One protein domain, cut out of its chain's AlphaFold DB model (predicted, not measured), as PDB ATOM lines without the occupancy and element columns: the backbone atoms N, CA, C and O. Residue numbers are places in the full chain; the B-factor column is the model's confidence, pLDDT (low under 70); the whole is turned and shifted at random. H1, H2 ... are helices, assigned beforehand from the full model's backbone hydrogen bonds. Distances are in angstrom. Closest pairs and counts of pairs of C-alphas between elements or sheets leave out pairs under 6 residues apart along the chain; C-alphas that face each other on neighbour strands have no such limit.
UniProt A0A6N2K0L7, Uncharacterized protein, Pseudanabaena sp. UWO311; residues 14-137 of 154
ATOM      1  N   ARG A  14      12.419  -9.231 -12.562       76.69
ATOM      2  CA  ARG A  14      12.726 -10.547 -11.978       76.69
ATOM      3  C   ARG A  14      11.504 -11.448 -11.923       76.69
ATOM      4  O   ARG A  14      11.607 -12.616 -12.278       76.69
ATOM      5  N   LEU A  15      10.351 -10.901 -11.541       82.25
ATOM      6  CA  LEU A  15       9.077 -11.612 -11.608       82.25
ATOM      7  C   LEU A  15       8.802 -12.093 -13.035       82.25
ATOM      8  O   LEU A  15       8.542 -13.273 -13.237       82.25
ATOM      9  N   PHE A  16       8.952 -11.210 -14.025       84.38
ATOM     10  CA  PHE A  16       8.728 -11.555 -15.428       84.38
ATOM     11  C   PHE A  16       9.661 -12.673 -15.918       84.38
ATOM     12  O   PHE A  16       9.209 -13.631 -16.544       84.38
ATOM     13  N   LEU A  17      10.954 -12.598 -15.586       82.00
ATOM     14  CA  LEU A  17      11.923 -13.643 -15.924       82.00
ATOM     15  C   LEU A  17      11.604 -14.978 -15.239       82.00
ATOM     16  O   LEU A  17      11.632 -16.015 -15.899       82.00
ATOM     17  N   ASN A  18      11.254 -14.966 -13.949       83.00
ATOM     18  CA  ASN A  18      10.876 -16.180 -13.220       83.00
ATOM     19  C   ASN A  18       9.622 -16.825 -13.828       83.00
ATOM     20  O   ASN A  18       9.554 -18.051 -13.936       83.00
ATOM     21  N   THR A  19       8.659 -16.020 -14.286       85.94
ATOM     22  CA  THR A  19       7.474 -16.502 -15.007       85.94
ATOM     23  C   THR A  19       7.844 -17.124 -16.350       85.94
ATOM     24  O   THR A  19       7.355 -18.208 -16.662       85.94
ATOM     25  N   LEU A  20       8.728 -16.491 -17.130       87.00
ATOM     26  CA  LEU A  20       9.195 -17.032 -18.410       87.00
ATOM     27  C   LEU A  20       9.931 -18.367 -18.237       87.00
ATOM     28  O   LEU A  20       9.638 -19.325 -18.951       87.00
ATOM     29  N   VAL A  21      10.843 -18.451 -17.265       84.94
ATOM     30  CA  VAL A  21      11.599 -19.679 -16.962       84.94
ATOM     31  C   VAL A  21      10.673 -20.776 -16.435       84.94
ATOM     32  O   VAL A  21      10.766 -21.924 -16.859       84.94
ATOM     33  N   SER A  22       9.731 -20.436 -15.554       84.94
ATOM     34  CA  SER A  22       8.719 -21.394 -15.087       84.94
ATOM     35  C   SER A  22       7.836 -21.882 -16.233       84.94
ATOM     36  O   SER A  22       7.476 -23.054 -16.268       84.94
ATOM     37  N   GLY A  23       7.501 -21.007 -17.187       87.19
ATOM     38  CA  GLY A  23       6.738 -21.351 -18.384       87.19
ATOM     39  C   GLY A  23       7.479 -22.330 -19.294       87.19
ATOM     40  O   GLY A  23       6.906 -23.338 -19.699       87.19
ATOM     41  N   SER A  24       8.764 -22.089 -19.574       89.44
ATOM     42  CA  SER A  24       9.564 -22.993 -20.408       89.44
ATOM     43  C   SER A  24       9.777 -24.355 -19.744       89.44
ATOM     44  O   SER A  24       9.588 -25.389 -20.387       89.44
ATOM     45  N   ILE A  25      10.084 -24.375 -18.444       87.12
ATOM     46  CA  ILE A  25      10.250 -25.618 -17.680       87.12
ATOM     47  C   ILE A  25       8.925 -26.374 -17.580       87.12
ATOM     48  O   ILE A  25       8.908 -27.592 -17.751       87.12
ATOM     49  N   CYS A  26       7.812 -25.673 -17.368       91.38
ATOM     50  CA  CYS A  26       6.478 -26.265 -17.354       91.38
ATOM     51  C   CYS A  26       6.178 -27.026 -18.650       91.38
ATOM     52  O   CYS A  26       5.712 -28.161 -18.586       91.38
ATOM     53  N   LEU A  27       6.491 -26.456 -19.817       90.81
ATOM     54  CA  LEU A  27       6.261 -27.134 -21.095       90.81
ATOM     55  C   LEU A  27       7.073 -28.430 -21.211       90.81
ATOM     56  O   LEU A  27       6.547 -29.444 -21.665       90.81
ATOM     57  N   ILE A  28       8.330 -28.428 -20.768       91.62
ATOM     58  CA  ILE A  28       9.217 -29.598 -20.857       91.62
ATOM     59  C   ILE A  28       8.821 -30.663 -19.825       91.62
ATOM     60  O   ILE A  28       8.593 -31.822 -20.161       91.62
ATOM     61  N   VAL A  29       8.718 -30.277 -18.557       91.19
ATOM     62  CA  VAL A  29       8.469 -31.204 -17.448       91.19
ATOM     63  C   VAL A  29       7.011 -31.650 -17.416       91.19
ATOM     64  O   VAL A  29       6.726 -32.835 -17.257       91.19
ATOM     65  N   GLY A  30       6.075 -30.723 -17.617       86.38
ATOM     66  CA  GLY A  30       4.646 -31.015 -17.645       86.38
ATOM     67  C   GLY A  30       4.255 -31.920 -18.810       86.38
ATOM     68  O   GLY A  30       3.402 -32.788 -18.628       86.38
ATOM     69  N   SER A  31       4.916 -31.802 -19.970       90.69
ATOM     70  CA  SER A  31       4.688 -32.732 -21.084       90.69
ATOM     71  C   SER A  31       5.222 -34.125 -20.759       90.69
ATOM     72  O   SER A  31       4.491 -35.098 -20.928       90.69
ATOM     73  N   ALA A  32       6.437 -34.237 -20.215       91.69
ATOM     74  CA  ALA A  32       7.012 -35.518 -19.810       91.69
ATOM     75  C   ALA A  32       6.137 -36.235 -18.765       91.69
ATOM     76  O   ALA A  32       5.736 -37.382 -18.967       91.69
ATOM     77  N   VAL A  33       5.782 -35.547 -17.675       90.75
ATOM     78  CA  VAL A  33       4.948 -36.113 -16.604       90.75
ATOM     79  C   VAL A  33       3.537 -36.418 -17.108       90.75
ATOM     80  O   VAL A  33       3.016 -37.509 -16.872       90.75
ATOM     81  N   GLY A  34       2.925 -35.490 -17.843       87.44
ATOM     82  CA  GLY A  34       1.559 -35.636 -18.333       87.44
ATOM     83  C   GLY A  34       1.401 -36.723 -19.393       87.44
ATOM     84  O   GLY A  34       0.359 -37.376 -19.419       87.44
ATOM     85  N   LEU A  35       2.427 -36.984 -20.212       90.44
ATOM     86  CA  LEU A  35       2.454 -38.134 -21.120       90.44
ATOM     87  C   LEU A  35       2.535 -39.450 -20.343       90.44
ATOM     88  O   LEU A  35       1.732 -40.346 -20.592       90.44
ATOM     89  N   VAL A  36       3.454 -39.562 -19.378       90.31
ATOM     90  CA  VAL A  36       3.631 -40.788 -18.579       90.31
ATOM     91  C   VAL A  36       2.356 -41.125 -17.802       90.31
ATOM     92  O   VAL A  36       1.829 -42.232 -17.912       90.31
ATOM     93  N   VAL A  37       1.805 -40.161 -17.061       87.31
ATOM     94  CA  VAL A  37       0.584 -40.364 -16.265       87.31
ATOM     95  C   VAL A  37      -0.653 -40.498 -17.160       87.31
ATOM     96  O   VAL A  37      -1.553 -41.291 -16.873       87.31
ATOM     97  N   GLY A  38      -0.693 -39.771 -18.276       85.69
ATOM     98  CA  GLY A  38      -1.780 -39.825 -19.251       85.69
ATOM     99  C   GLY A  38      -1.903 -41.167 -19.956       85.69
ATOM    100  O   GLY A  38      -3.021 -41.654 -20.133       85.69
ATOM    101  N   LEU A  39      -0.774 -41.797 -20.293       88.75
ATOM    102  CA  LEU A  39      -0.736 -43.159 -20.831       88.75
ATOM    103  C   LEU A  39      -1.291 -44.171 -19.821       88.75
ATOM    104  O   LEU A  39      -2.090 -45.028 -20.196       88.75
ATOM    105  N   LEU A  40      -0.951 -44.028 -18.536       87.19
ATOM    106  CA  LEU A  40      -1.463 -44.895 -17.468       87.19
ATOM    107  C   LEU A  40      -2.976 -44.731 -17.248       87.19
ATOM    108  O   LEU A  40      -3.677 -45.714 -17.017       87.19
ATOM    109  N   ARG A  41      -3.503 -43.502 -17.340       82.69
ATOM    110  CA  ARG A  41      -4.927 -43.194 -17.094       82.69
ATOM    111  C   ARG A  41      -5.818 -43.215 -18.339       82.69
ATOM    112  O   ARG A  41      -7.028 -43.039 -18.208       82.69
ATOM    113  N   ARG A  42      -5.252 -43.407 -19.537       84.31
ATOM    114  CA  ARG A  42      -5.947 -43.330 -20.842       84.31
ATOM    115  C   ARG A  42      -6.695 -42.003 -21.090       84.31
ATOM    116  O   ARG A  42      -7.638 -41.966 -21.874       84.31
ATOM    117  N   ARG A  43      -6.282 -40.907 -20.441       82.06
ATOM    118  CA  ARG A  43      -6.872 -39.555 -20.578       82.06
ATOM    119  C   ARG A  43      -5.790 -38.497 -20.778       82.06
ATOM    120  O   ARG A  43      -5.617 -37.609 -19.953       82.06
ATOM    121  N   ILE A  44      -5.055 -38.621 -21.882       82.69
ATOM    122  CA  ILE A  44      -3.813 -37.876 -22.140       82.69
ATOM    123  C   ILE A  44      -4.024 -36.351 -22.138       82.69
ATOM    124  O   ILE A  44      -3.212 -35.630 -21.567       82.69
ATOM    125  N   GLN A  45      -5.104 -35.851 -22.747       84.19
ATOM    126  CA  GLN A  45      -5.344 -34.404 -22.863       84.19
ATOM    127  C   GLN A  45      -5.579 -33.743 -21.498       84.19
ATOM    128  O   GLN A  45      -4.910 -32.764 -21.166       84.19
ATOM    129  N   ASP A  46      -6.458 -34.323 -20.680       82.50
ATOM    130  CA  ASP A  46      -6.763 -33.800 -19.346       82.50
ATOM    131  C   ASP A  46      -5.536 -33.881 -18.423       82.50
ATOM    132  O   ASP A  46      -5.228 -32.936 -17.696       82.50
ATOM    133  N   THR A  47      -4.785 -34.991 -18.464       85.19
ATOM    134  CA  THR A  47      -3.574 -35.162 -17.640       85.19
ATOM    135  C   THR A  47      -2.449 -34.233 -18.049       85.19
ATOM    136  O   THR A  47      -1.723 -33.771 -17.172       85.19
ATOM    137  N   LEU A  48      -2.304 -33.924 -19.339       85.50
ATOM    138  CA  LEU A  48      -1.328 -32.941 -19.806       85.50
ATOM    139  C   LEU A  48      -1.648 -31.554 -19.258       85.50
ATOM    140  O   LEU A  48      -0.770 -30.915 -18.688       85.50
ATOM    141  N   PHE A  49      -2.906 -31.118 -19.357       85.88
ATOM    142  CA  PHE A  49      -3.320 -29.815 -18.843       85.88
ATOM    143  C   PHE A  49      -3.057 -29.674 -17.339       85.88
ATOM    144  O   PHE A  49      -2.421 -28.711 -16.904       85.88
ATOM    145  N   VAL A  50      -3.469 -30.668 -16.548       86.44
ATOM    146  CA  VAL A  50      -3.239 -30.671 -15.097       86.44
ATOM    147  C   VAL A  50      -1.742 -30.728 -14.764       86.44
ATOM    148  O   VAL A  50      -1.292 -30.037 -13.851       86.44
ATOM    149  N   SER A  51      -0.950 -31.489 -15.526       87.94
ATOM    150  CA  SER A  51       0.504 -31.577 -15.325       87.94
ATOM    151  C   SER A  51       1.216 -30.270 -15.654       87.94
ATOM    152  O   SER A  51       2.128 -29.895 -14.924       87.94
ATOM    153  N   TYR A  52       0.796 -29.549 -16.699       89.31
ATOM    154  CA  TYR A  52       1.329 -28.221 -17.009       89.31
ATOM    155  C   TYR A  52       1.048 -27.240 -15.872       89.31
ATOM    156  O   TYR A  52       1.958 -26.585 -15.369       89.31
ATOM    157  N   ILE A  53      -0.195 -27.174 -15.403       88.50
ATOM    158  CA  ILE A  53      -0.552 -26.271 -14.307       88.50
ATOM    159  C   ILE A  53       0.225 -26.625 -13.032       88.50
ATOM    160  O   ILE A  53       0.813 -25.744 -12.403       88.50
ATOM    161  N   GLY A  54       0.283 -27.910 -12.680       87.44
ATOM    162  CA  GLY A  54       1.034 -28.390 -11.523       87.44
ATOM    163  C   GLY A  54       2.527 -28.086 -11.616       87.44
ATOM    164  O   GLY A  54       3.111 -27.575 -10.661       87.44
ATOM    165  N   ALA A  55       3.146 -28.338 -12.771       89.62
ATOM    166  CA  ALA A  55       4.562 -28.058 -12.992       89.62
ATOM    167  C   ALA A  55       4.858 -26.555 -12.942       89.62
ATOM    168  O   ALA A  55       5.857 -26.145 -12.354       89.62
ATOM    169  N   PHE A  56       3.972 -25.724 -13.494       89.56
ATOM    170  CA  PHE A  56       4.099 -24.271 -13.447       89.56
ATOM    171  C   PHE A  56       4.054 -23.733 -12.014       89.56
ATOM    172  O   PHE A  56       4.954 -23.000 -11.602       89.56
ATOM    173  N   PHE A  57       3.053 -24.137 -11.224       89.19
ATOM    174  CA  PHE A  57       2.964 -23.736  -9.819       89.19
ATOM    175  C   PHE A  57       4.118 -24.287  -8.982       89.19
ATOM    176  O   PHE A  57       4.657 -23.563  -8.148       89.19
ATOM    177  N   GLY A  58       4.539 -25.526  -9.241       87.69
ATOM    178  CA  GLY A  58       5.708 -26.130  -8.610       87.69
ATOM    179  C   GLY A  58       6.985 -25.322  -8.851       87.69
ATOM    180  O   GLY A  58       7.709 -25.025  -7.904       87.69
ATOM    181  N   CYS A  59       7.226 -24.879 -10.089       87.62
ATOM    182  CA  CYS A  59       8.356 -24.006 -10.416       87.62
ATOM    183  C   CYS A  59       8.255 -22.649  -9.705       87.62
ATOM    184  O   CYS A  59       9.215 -22.203  -9.076       87.62
ATOM    185  N   LEU A  60       7.084 -22.003  -9.752       87.12
ATOM    186  CA  LEU A  60       6.878 -20.699  -9.116       87.12
ATOM    187  C   LEU A  60       7.035 -20.741  -7.591       87.12
ATOM    188  O   LEU A  60       7.533 -19.778  -7.007       87.12
ATOM    189  N   LEU A  61       6.646 -21.839  -6.940       87.50
ATOM    190  CA  LEU A  61       6.845 -22.027  -5.502       87.50
ATOM    191  C   LEU A  61       8.332 -22.068  -5.137       87.50
ATOM    192  O   LEU A  61       8.730 -21.441  -4.158       87.50
ATOM    193  N   VAL A  62       9.170 -22.729  -5.941       86.50
ATOM    194  CA  VAL A  62      10.629 -22.748  -5.721       86.50
ATOM    195  C   VAL A  62      11.222 -21.341  -5.847       86.50
ATOM    196  O   VAL A  62      12.094 -20.959  -5.068       86.50
ATOM    197  N   PHE A  63      10.701 -20.520  -6.761       82.44
ATOM    198  CA  PHE A  63      11.112 -19.120  -6.902       82.44
ATOM    199  C   PHE A  63      10.689 -18.209  -5.735       82.44
ATOM    200  O   PHE A  63      11.092 -17.048  -5.706       82.44
ATOM    201  N   ILE A  64       9.928 -18.693  -4.746       82.38
ATOM    202  CA  ILE A  64       9.739 -17.959  -3.484       82.38
ATOM    203  C   ILE A  64      11.036 -17.967  -2.670       82.38
ATOM    204  O   ILE A  64      11.287 -17.036  -1.909       82.38
ATOM    205  N   THR A  65      11.903 -18.970  -2.829       78.62
ATOM    206  CA  THR A  65      13.165 -19.025  -2.090       78.62
ATOM    207  C   THR A  65      14.102 -17.898  -2.558       78.62
ATOM    208  O   THR A  65      14.483 -17.871  -3.730       78.62
ATOM    209  N   PRO A  66      14.526 -16.980  -1.664       63.22
ATOM    210  CA  PRO A  66      15.235 -15.751  -2.045       63.22
ATOM    211  C   PRO A  66      16.537 -15.985  -2.827       63.22
ATOM    212  O   PRO A  66      16.909 -15.204  -3.696       63.22
ATOM    213  N   TRP A  67      17.227 -17.084  -2.524       63.41
ATOM    214  CA  TRP A  67      18.486 -17.472  -3.165       63.41
ATOM    215  C   TRP A  67      18.297 -17.980  -4.600       63.41
ATOM    216  O   TRP A  67      19.227 -17.939  -5.399       63.41
ATOM    217  N   ILE A  68      17.095 -18.455  -4.930       63.84
ATOM    218  CA  ILE A  68      16.751 -19.023  -6.240       63.84
ATOM    219  C   ILE A  68      16.032 -17.978  -7.107       63.84
ATOM    220  O   ILE A  68      16.122 -18.014  -8.330       63.84
ATOM    221  N   SER A  69      15.373 -16.994  -6.487       56.25
ATOM    222  CA  SER A  69      14.630 -15.917  -7.156       56.25
ATOM    223  C   SER A  69      15.508 -14.861  -7.839       56.25
ATOM    224  O   SER A  69      14.998 -13.970  -8.525       56.25
ATOM    225  N   THR A  70      16.832 -14.947  -7.675       60.53
ATOM    226  CA  THR A  70      17.801 -13.959  -8.161       60.53
ATOM    227  C   THR A  70      18.840 -14.512  -9.154       60.53
ATOM    228  O   THR A  70      20.019 -14.166  -9.052       60.53
ATOM    229  N   PRO A  71      18.446 -15.262 -10.207       51.56
ATOM    230  CA  PRO A  71      19.406 -15.856 -11.140       51.56
ATOM    231  C   PRO A  71      20.242 -14.801 -11.883       51.56
ATOM    232  O   PRO A  71      21.380 -15.067 -12.250       51.56
ATOM    233  N   TYR A  72      19.726 -13.576 -12.048       49.41
ATOM    234  CA  TYR A  72      20.383 -12.490 -12.783       49.41
ATOM    235  C   TYR A  72      21.726 -12.027 -12.185       49.41
ATOM    236  O   TYR A  72      22.639 -11.684 -12.930       49.41
ATOM    237  N   TYR A  73      21.883 -12.038 -10.855       49.97
ATOM    238  CA  TYR A  73      23.162 -11.642 -10.240       49.97
ATOM    239  C   TYR A  73      24.246 -12.700 -10.484       49.97
ATOM    240  O   TYR A  73      25.393 -12.370 -10.789       49.97
ATOM    241  N   SER A  74      23.847 -13.968 -10.466       50.75
ATOM    242  CA  SER A  74      24.710 -15.097 -10.807       50.75
ATOM    243  C   SER A  74      24.929 -15.244 -12.324       50.75
ATOM    244  O   SER A  74      25.918 -15.835 -12.741       50.75
ATOM    245  N   LEU A  75      24.042 -14.668 -13.150       47.59
ATOM    246  CA  LEU A  75      24.160 -14.579 -14.613       47.59
ATOM    247  C   LEU A  75      25.105 -13.455 -15.074       47.59
ATOM    248  O   LEU A  75      25.793 -13.600 -16.078       47.59
ATOM    249  N   LYS A  76      25.175 -12.337 -14.341       50.81
ATOM    250  CA  LYS A  76      26.160 -11.273 -14.606       50.81
ATOM    251  C   LYS A  76      27.577 -11.693 -14.197       50.81
ATOM    252  O   LYS A  76      28.538 -11.304 -14.837       50.81
ATOM    253  N   THR A  77      27.675 -12.535 -13.169       48.84
ATOM    254  CA  THR A  77      28.918 -13.189 -12.725       48.84
ATOM    255  C   THR A  77      29.145 -14.557 -13.388       48.84
ATOM    256  O   THR A  77      30.099 -15.266 -13.058       48.84
ATOM    257  N   TRP A  78      28.289 -14.945 -14.342       44.75
ATOM    258  CA  TRP A  78      28.414 -16.191 -15.103       44.75
ATOM    259  C   TRP A  78      29.630 -16.069 -16.015       44.75
ATOM    260  O   TRP A  78      29.604 -15.372 -17.024       44.75
ATOM    261  N   GLY A  79      30.718 -16.714 -15.608       50.22
ATOM    262  CA  GLY A  79      32.007 -16.633 -16.293       50.22
ATOM    263  C   GLY A  79      33.028 -15.702 -15.634       50.22
ATOM    264  O   GLY A  79      34.207 -15.836 -15.935       50.22
ATOM    265  N   GLU A  80      32.633 -14.844 -14.684       53.91
ATOM    266  CA  GLU A  80      33.581 -13.995 -13.928       53.91
ATOM    267  C   GLU A  80      34.184 -14.713 -12.704       53.91
ATOM    268  O   GLU A  80      35.166 -14.259 -12.121       53.91
ATOM    269  N   GLY A  81      33.655 -15.887 -12.342       54.53
ATOM    270  CA  GLY A  81      34.241 -16.790 -11.352       54.53
ATOM    271  C   GLY A  81      33.515 -18.137 -11.312       54.53
ATOM    272  O   GLY A  81      32.284 -18.184 -11.311       54.53
ATOM    273  N   GLY A  82      34.261 -19.247 -11.266       56.62
ATOM    274  CA  GLY A  82      33.720 -20.613 -11.416       56.62
ATOM    275  C   GLY A  82      32.613 -21.005 -10.424       56.62
ATOM    276  O   GLY A  82      31.798 -21.873 -10.724       56.62
ATOM    277  N   LEU A  83      32.526 -20.331  -9.272       60.97
ATOM    278  CA  LEU A  83      31.514 -20.593  -8.241       60.97
ATOM    279  C   LEU A  83      30.138 -19.971  -8.553       60.97
ATOM    280  O   LEU A  83      29.119 -20.523  -8.140       60.97
ATOM    281  N   GLY A  84      30.071 -18.872  -9.319       60.97
ATOM    282  CA  GLY A  84      28.802 -18.207  -9.660       60.97
ATOM    283  C   GLY A  84      27.911 -19.059 -10.569       60.97
ATOM    284  O   GLY A  84      26.694 -19.124 -10.387       60.97
ATOM    285  N   ALA A  85      28.525 -19.807 -11.493       65.25
ATOM    286  CA  ALA A  85      27.813 -20.719 -12.387       65.25
ATOM    287  C   ALA A  85      27.197 -21.923 -11.665       65.25
ATOM    288  O   ALA A  85      26.107 -22.370 -12.030       65.25
ATOM    289  N   ILE A  86      27.852 -22.400 -10.604       71.06
ATOM    290  CA  ILE A  86      27.368 -23.515  -9.784       71.06
ATOM    291  C   ILE A  86      26.073 -23.123  -9.063       71.06
ATOM    292  O   ILE A  86      25.127 -23.906  -9.043       71.06
ATOM    293  N   ALA A  87      25.976 -21.893  -8.549       69.19
ATOM    294  CA  ALA A  87      24.760 -21.410  -7.894       69.19
ATOM    295  C   ALA A  87      23.552 -21.362  -8.852       69.19
ATOM    296  O   ALA A  87      22.451 -21.760  -8.469       69.19
ATOM    297  N   VAL A  88      23.758 -20.944 -10.110       71.50
ATOM    298  CA  VAL A  88      22.699 -20.956 -11.141       71.50
ATOM    299  C   VAL A  88      22.244 -22.380 -11.444       71.50
ATOM    300  O   VAL A  88      21.045 -22.639 -11.491       71.50
ATOM    301  N   LEU A  89      23.190 -23.306 -11.620       76.38
ATOM    302  CA  LEU A  89      22.897 -24.713 -11.904       76.38
ATOM    303  C   LEU A  89      22.113 -25.371 -10.766       76.38
ATOM    304  O   LEU A  89      21.122 -26.052 -11.024       76.38
ATOM    305  N   ILE A  90      22.508 -25.125  -9.514       80.25
ATOM    306  CA  ILE A  90      21.798 -25.625  -8.331       80.25
ATOM    307  C   ILE A  90      20.381 -25.042  -8.272       80.25
ATOM    308  O   ILE A  90      19.421 -25.786  -8.073       80.25
ATOM    309  N   GLY A  91      20.222 -23.734  -8.496       76.81
ATOM    310  CA  GLY A  91      18.905 -23.093  -8.532       76.81
ATOM    311  C   GLY A  91      17.998 -23.701  -9.603       76.81
ATOM    312  O   GLY A  91      16.858 -24.061  -9.319       76.81
ATOM    313  N   LEU A  92      18.521 -23.897 -10.813       80.62
ATOM    314  CA  LEU A  92      17.777 -24.482 -11.929       80.62
ATOM    315  C   LEU A  92      17.408 -25.950 -11.661       80.62
ATOM    316  O   LEU A  92      16.297 -26.371 -11.976       80.62
ATOM    317  N   PHE A  93      18.291 -26.705 -11.005       85.19
ATOM    318  CA  PHE A  93      18.013 -28.068 -10.556       85.19
ATOM    319  C   PHE A  93      16.846 -28.125  -9.557       85.19
ATOM    320  O   PHE A  93      15.939 -28.939  -9.723       85.19
ATOM    321  N   PHE A  94      16.803 -27.224  -8.572       87.44
ATOM    322  CA  PHE A  94      15.669 -27.145  -7.645       87.44
ATOM    323  C   PHE A  94      14.365 -26.760  -8.342       87.44
ATOM    324  O   PHE A  94      13.320 -27.326  -8.024       87.44
ATOM    325  N   VAL A  95      14.407 -25.836  -9.308       86.25
ATOM    326  CA  VAL A  95      13.214 -25.452 -10.081       86.25
ATOM    327  C   VAL A  95      12.700 -26.639 -10.895       86.25
ATOM    328  O   VAL A  95      11.497 -26.889 -10.904       86.25
ATOM    329  N   LEU A  96      13.594 -27.423 -11.509       87.44
ATOM    330  CA  LEU A  96      13.224 -28.665 -12.192       87.44
ATOM    331  C   LEU A  96      12.563 -29.659 -11.235       87.44
ATOM    332  O   LEU A  96      11.496 -30.180 -11.556       87.44
ATOM    333  N   ILE A  97      13.140 -29.886 -10.049       89.88
ATOM    334  CA  ILE A  97      12.536 -30.753  -9.022       89.88
ATOM    335  C   ILE A  97      11.145 -30.246  -8.637       89.88
ATOM    336  O   ILE A  97      10.205 -31.037  -8.586       89.88
ATOM    337  N   GLY A  98      10.995 -28.940  -8.403       87.25
ATOM    338  CA  GLY A  98       9.707 -28.320  -8.098       87.25
ATOM    339  C   GLY A  98       8.683 -28.539  -9.208       87.25
ATOM    340  O   GLY A  98       7.545 -28.907  -8.925       87.25
ATOM    341  N   GLY A  99       9.093 -28.395 -10.469       88.38
ATOM    342  CA  GLY A  99       8.258 -28.689 -11.632       88.38
ATOM    343  C   GLY A  99       7.833 -30.156 -11.706       88.38
ATOM    344  O   GLY A  99       6.654 -30.440 -11.911       88.38
ATOM    345  N   PHE A 100       8.756 -31.098 -11.486       89.94
ATOM    346  CA  PHE A 100       8.450 -32.533 -11.506       89.94
ATOM    347  C   PHE A 100       7.518 -32.920 -10.361       89.94
ATOM    348  O   PHE A 100       6.513 -33.592 -10.592       89.94
ATOM    349  N   ALA A 101       7.815 -32.464  -9.144       90.62
ATOM    350  CA  ALA A 101       6.993 -32.720  -7.969       90.62
ATOM    351  C   ALA A 101       5.595 -32.111  -8.133       90.62
ATOM    352  O   ALA A 101       4.602 -32.810  -7.957       90.62
ATOM    353  N   GLY A 102       5.502 -30.843  -8.545       87.06
ATOM    354  CA  GLY A 102       4.228 -30.164  -8.774       87.06
ATOM    355  C   GLY A 102       3.396 -30.824  -9.873       87.06
ATOM    356  O   GLY A 102       2.209 -31.080  -9.680       87.06
ATOM    357  N   GLY A 103       4.019 -31.170 -11.005       85.19
ATOM    358  CA  GLY A 103       3.357 -31.872 -12.104       85.19
ATOM    359  C   GLY A 103       2.877 -33.270 -11.705       85.19
ATOM    360  O   GLY A 103       1.745 -33.647 -12.012       85.19
ATOM    361  N   ALA A 104       3.697 -34.031 -10.976       87.00
ATOM    362  CA  ALA A 104       3.348 -35.373 -10.514       87.00
ATOM    363  C   ALA A 104       2.235 -35.339  -9.458       87.00
ATOM    364  O   ALA A 104       1.261 -36.079  -9.565       87.00
ATOM    365  N   ILE A 105       2.328 -34.447  -8.469       87.38
ATOM    366  CA  ILE A 105       1.316 -34.319  -7.412       87.38
ATOM    367  C   ILE A 105      -0.030 -33.895  -8.007       87.38
ATOM    368  O   ILE A 105      -1.054 -34.512  -7.705       87.38
ATOM    369  N   ALA A 106      -0.035 -32.903  -8.902       84.25
ATOM    370  CA  ALA A 106      -1.260 -32.436  -9.544       84.25
ATOM    371  C   ALA A 106      -1.915 -33.529 -10.401       84.25
ATOM    372  O   ALA A 106      -3.127 -33.722 -10.340       84.25
ATOM    373  N   SER A 107      -1.126 -34.278 -11.175       81.12
ATOM    374  CA  SER A 107      -1.646 -35.306 -12.086       81.12
ATOM    375  C   SER A 107      -2.041 -36.617 -11.397       81.12
ATOM    376  O   SER A 107      -2.964 -37.295 -11.859       81.12
ATOM    377  N   ILE A 108      -1.389 -36.980 -10.286       80.38
ATOM    378  CA  ILE A 108      -1.649 -38.225  -9.552       80.38
ATOM    379  C   ILE A 108      -2.715 -38.015  -8.473       80.38
ATOM    380  O   ILE A 108      -3.713 -38.739  -8.468       80.38
ATOM    381  N   PHE A 109      -2.534 -37.030  -7.589       74.50
ATOM    382  CA  PHE A 109      -3.354 -36.867  -6.383       74.50
ATOM    383  C   PHE A 109      -4.484 -35.850  -6.570       74.50
ATOM    384  O   PHE A 109      -5.636 -36.177  -6.311       74.50
ATOM    385  N   CYS A 110      -4.194 -34.662  -7.106       69.00
ATOM    386  CA  CYS A 110      -5.178 -33.571  -7.206       69.00
ATOM    387  C   CYS A 110      -5.877 -33.479  -8.575       69.00
ATOM    388  O   CYS A 110      -6.407 -32.430  -8.929       69.00
ATOM    389  N   PHE A 111      -5.903 -34.555  -9.367       68.44
ATOM    390  CA  PHE A 111      -6.381 -34.509 -10.755       68.44
ATOM    391  C   PHE A 111      -7.834 -34.025 -10.890       68.44
ATOM    392  O   PHE A 111      -8.133 -33.168 -11.719       68.44
ATOM    393  N   GLN A 112      -8.737 -34.550 -10.056       67.06
ATOM    394  CA  GLN A 112     -10.151 -34.158 -10.071       67.06
ATOM    395  C   GLN A 112     -10.371 -32.765  -9.474       67.06
ATOM    396  O   GLN A 112     -11.198 -32.010  -9.976       67.06
ATOM    397  N   GLU A 113      -9.605 -32.405  -8.446       67.62
ATOM    398  CA  GLU A 113      -9.669 -31.087  -7.814       67.62
ATOM    399  C   GLU A 113      -9.194 -29.996  -8.777       67.62
ATOM    400  O   GLU A 113      -9.854 -28.972  -8.903       67.62
ATOM    401  N   PHE A 114      -8.121 -30.239  -9.537       65.44
ATOM    402  CA  PHE A 114      -7.640 -29.310 -10.563       65.44
ATOM    403  C   PHE A 114      -8.603 -29.168 -11.745       65.44
ATOM    404  O   PHE A 114      -8.753 -28.068 -12.270       65.44
ATOM    405  N   LEU A 115      -9.283 -30.246 -12.144       65.94
ATOM    406  CA  LEU A 115     -10.341 -30.188 -13.159       65.94
ATOM    407  C   LEU A 115     -11.572 -29.409 -12.668       65.94
ATOM    408  O   LEU A 115     -12.221 -28.725 -13.457       65.94
ATOM    409  N   ALA A 116     -11.881 -29.495 -11.373       72.25
ATOM    410  CA  ALA A 116     -12.977 -28.770 -10.735       72.25
ATOM    411  C   ALA A 116     -12.585 -27.357 -10.259       72.25
ATOM    412  O   ALA A 116     -13.449 -26.598  -9.802       72.25
ATOM    413  N   LEU A 117     -11.301 -26.985 -10.347       70.38
ATOM    414  CA  LEU A 117     -10.814 -25.705  -9.850       70.38
ATOM    415  C   LEU A 117     -11.426 -24.570 -10.672       70.38
ATOM    416  O   LEU A 117     -11.230 -24.448 -11.884       70.38
ATOM    417  N   ARG A 118     -12.160 -23.687  -9.994       74.50
ATOM    418  CA  ARG A 118     -12.686 -22.471 -10.618       74.50
ATOM    419  C   ARG A 118     -11.524 -21.576 -11.038       74.50
ATOM    420  O   ARG A 118     -10.564 -21.410 -10.286       74.50
ATOM    421  N   LYS A 119     -11.647 -20.934 -12.203       76.38
ATOM    422  CA  LYS A 119     -10.646 -19.985 -12.733       76.38
ATOM    423  C   LYS A 119     -10.245 -18.924 -11.699       76.38
ATOM    424  O   LYS A 119      -9.075 -18.578 -11.598       76.38
ATOM    425  N   GLU A 120     -11.202 -18.472 -10.894       79.88
ATOM    426  CA  GLU A 120     -10.991 -17.514  -9.802       79.88
ATOM    427  C   GLU A 120     -10.004 -18.021  -8.741       79.88
ATOM    428  O   GLU A 120      -9.132 -17.274  -8.308       79.88
ATOM    429  N   LEU A 121     -10.076 -19.301  -8.360       81.25
ATOM    430  CA  LEU A 121      -9.150 -19.887  -7.387       81.25
ATOM    431  C   LEU A 121      -7.732 -19.991  -7.953       81.25
ATOM    432  O   LEU A 121      -6.779 -19.675  -7.247       81.25
ATOM    433  N   VAL A 122      -7.587 -20.359  -9.231       80.19
ATOM    434  CA  VAL A 122      -6.279 -20.391  -9.913       80.19
ATOM    435  C   VAL A 122      -5.643 -18.999  -9.915       80.19
ATOM    436  O   VAL A 122      -4.462 -18.859  -9.594       80.19
ATOM    437  N   ILE A 123      -6.430 -17.964 -10.227       84.62
ATOM    438  CA  ILE A 123      -5.973 -16.568 -10.222       84.62
ATOM    439  C   ILE A 123      -5.583 -16.130  -8.806       84.62
ATOM    440  O   ILE A 123      -4.530 -15.520  -8.634       84.62
ATOM    441  N   ASN A 124      -6.371 -16.480  -7.787       84.19
ATOM    442  CA  ASN A 124      -6.074 -16.132  -6.395       84.19
ATOM    443  C   ASN A 124      -4.786 -16.797  -5.890       84.19
ATOM    444  O   ASN A 124      -3.969 -16.141  -5.243       84.19
ATOM    445  N   ILE A 125      -4.570 -18.077  -6.213       85.94
ATOM    446  CA  ILE A 125      -3.333 -18.794  -5.870       85.94
ATOM    447  C   ILE A 125      -2.139 -18.138  -6.565       85.94
ATOM    448  O   ILE A 125      -1.119 -17.876  -5.930       85.94
ATOM    449  N   LEU A 126      -2.278 -17.816  -7.852       86.69
ATOM    450  CA  LEU A 126      -1.231 -17.154  -8.623       86.69
ATOM    451  C   LEU A 126      -0.888 -15.770  -8.050       86.69
ATOM    452  O   LEU A 126       0.286 -15.456  -7.865       86.69
ATOM    453  N   ALA A 127      -1.900 -14.967  -7.714       86.75
ATOM    454  CA  ALA A 127      -1.719 -13.669  -7.072       86.75
ATOM    455  C   ALA A 127      -0.998 -13.805  -5.722       86.75
ATOM    456  O   ALA A 127      -0.048 -13.071  -5.458       86.75
ATOM    457  N   CYS A 128      -1.387 -14.785  -4.900       88.75
ATOM    458  CA  CYS A 128      -0.737 -15.069  -3.621       88.75
ATOM    459  C   CYS A 128       0.751 -15.421  -3.798       88.75
ATOM    460  O   CYS A 128       1.608 -14.847  -3.125       88.75
ATOM    461  N   ILE A 129       1.079 -16.294  -4.755       87.69
ATOM    462  CA  ILE A 129       2.468 -16.679  -5.044       87.69
ATOM    463  C   ILE A 129       3.288 -15.474  -5.517       87.69
ATOM    464  O   ILE A 129       4.411 -15.287  -5.051       87.69
ATOM    465  N   TYR A 130       2.736 -14.619  -6.380       86.25
ATOM    466  CA  TYR A 130       3.432 -13.409  -6.820       86.25
ATOM    467  C   TYR A 130       3.663 -12.403  -5.690       86.25
ATOM    468  O   TYR A 130       4.730 -11.787  -5.630       86.25
ATOM    469  N   VAL A 131       2.712 -12.261  -4.765       88.06
ATOM    470  CA  VAL A 131       2.896 -11.440  -3.561       88.06
ATOM    471  C   VAL A 131       4.025 -12.010  -2.700       88.06
ATOM    472  O   VAL A 131       4.932 -11.270  -2.322       88.06
ATOM    473  N   LEU A 132       4.041 -13.323  -2.457       87.62
ATOM    474  CA  LEU A 132       5.101 -13.983  -1.687       87.62
ATOM    475  C   LEU A 132       6.478 -13.856  -2.353       87.62
ATOM    476  O   LEU A 132       7.459 -13.547  -1.677       87.62
ATOM    477  N   GLN A 133       6.563 -14.024  -3.675       85.06
ATOM    478  CA  GLN A 133       7.800 -13.795  -4.426       85.06
ATOM    479  C   GLN A 133       8.269 -12.341  -4.320       85.06
ATOM    480  O   GLN A 133       9.456 -12.092  -4.120       85.06
ATOM    481  N   SER A 134       7.349 -11.380  -4.405       83.25
ATOM    482  CA  SER A 134       7.671  -9.957  -4.261       83.25
ATOM    483  C   SER A 134       8.223  -9.644  -2.868       83.25
ATOM    484  O   SER A 134       9.228  -8.945  -2.749       83.25
ATOM    485  N   ILE A 135       7.617 -10.210  -1.817       85.12
ATOM    486  CA  ILE A 135       8.095 -10.085  -0.431       85.12
ATOM    487  C   ILE A 135       9.483 -10.720  -0.279       85.12
ATOM    488  O   ILE A 135      10.369 -10.122   0.328       85.12
ATOM    489  N   SER A 136       9.699 -11.899  -0.860       83.06
ATOM    490  CA  SER A 136      10.992 -12.589  -0.837       83.06
ATOM    491  C   SER A 136      12.094 -11.785  -1.534       83.06
ATOM    492  O   SER A 136      13.175 -11.595  -0.974       83.06
ATOM    493  N   LEU A 137      11.812 -11.235  -2.718       78.44
ATOM    494  CA  LEU A 137      12.734 -10.369  -3.456       78.44
ATOM    495  C   LEU A 137      13.050  -9.084  -2.687       78.44
ATOM    496  O   LEU A 137      14.201  -8.646  -2.667       78.44
TER     497      LEU A 137
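Overview. This is residues 14 to 137 of the 154 residues of an uncharacterized protein of Pseudanabaena sp. UWO311 (UniProt A0A6N2K0L7). Long helices H1, H2 and H4 form a crossed up-and-down bundle, each running against the one before. Short H3 folds back on one end of H4, short H5 packs on H2, and H6 runs loosely along one side. The printed part has 124 residues with six named helices, H1 to H6, and no named strand: all helix, compact but elongated, radius of gyration of the C-alphas 15.4 A, spans 50 by 29 by 18 A.

Along the chain. H1, residues 14 to 41, begins at C-alpha (12.726, -10.547, -11.978), measures 37.5 A and has a kink of 33 degrees near residue 31. H2 is residues 44 to 62, H3 71 to 76, H4 82 to 108, 39.6 A, H5 111 to 116, and H6 119 to 137, ending at C-alpha (12.734, -10.369, -3.456).

Arrangement. H2, the hub, touches H4, C-alphas of Ala 55 and Gly 99 closest at 4.0 A, at a steep 41 degrees. H4 and H6 are apart. Every O i to N i+4 pair is within hydrogen-bond range except in H4, 22 of 23.

Size, cuts and confidence. The printed part has no cut and no long link. Residues 66 to 85, 87 and 110 to 115 have pLDDT under 70.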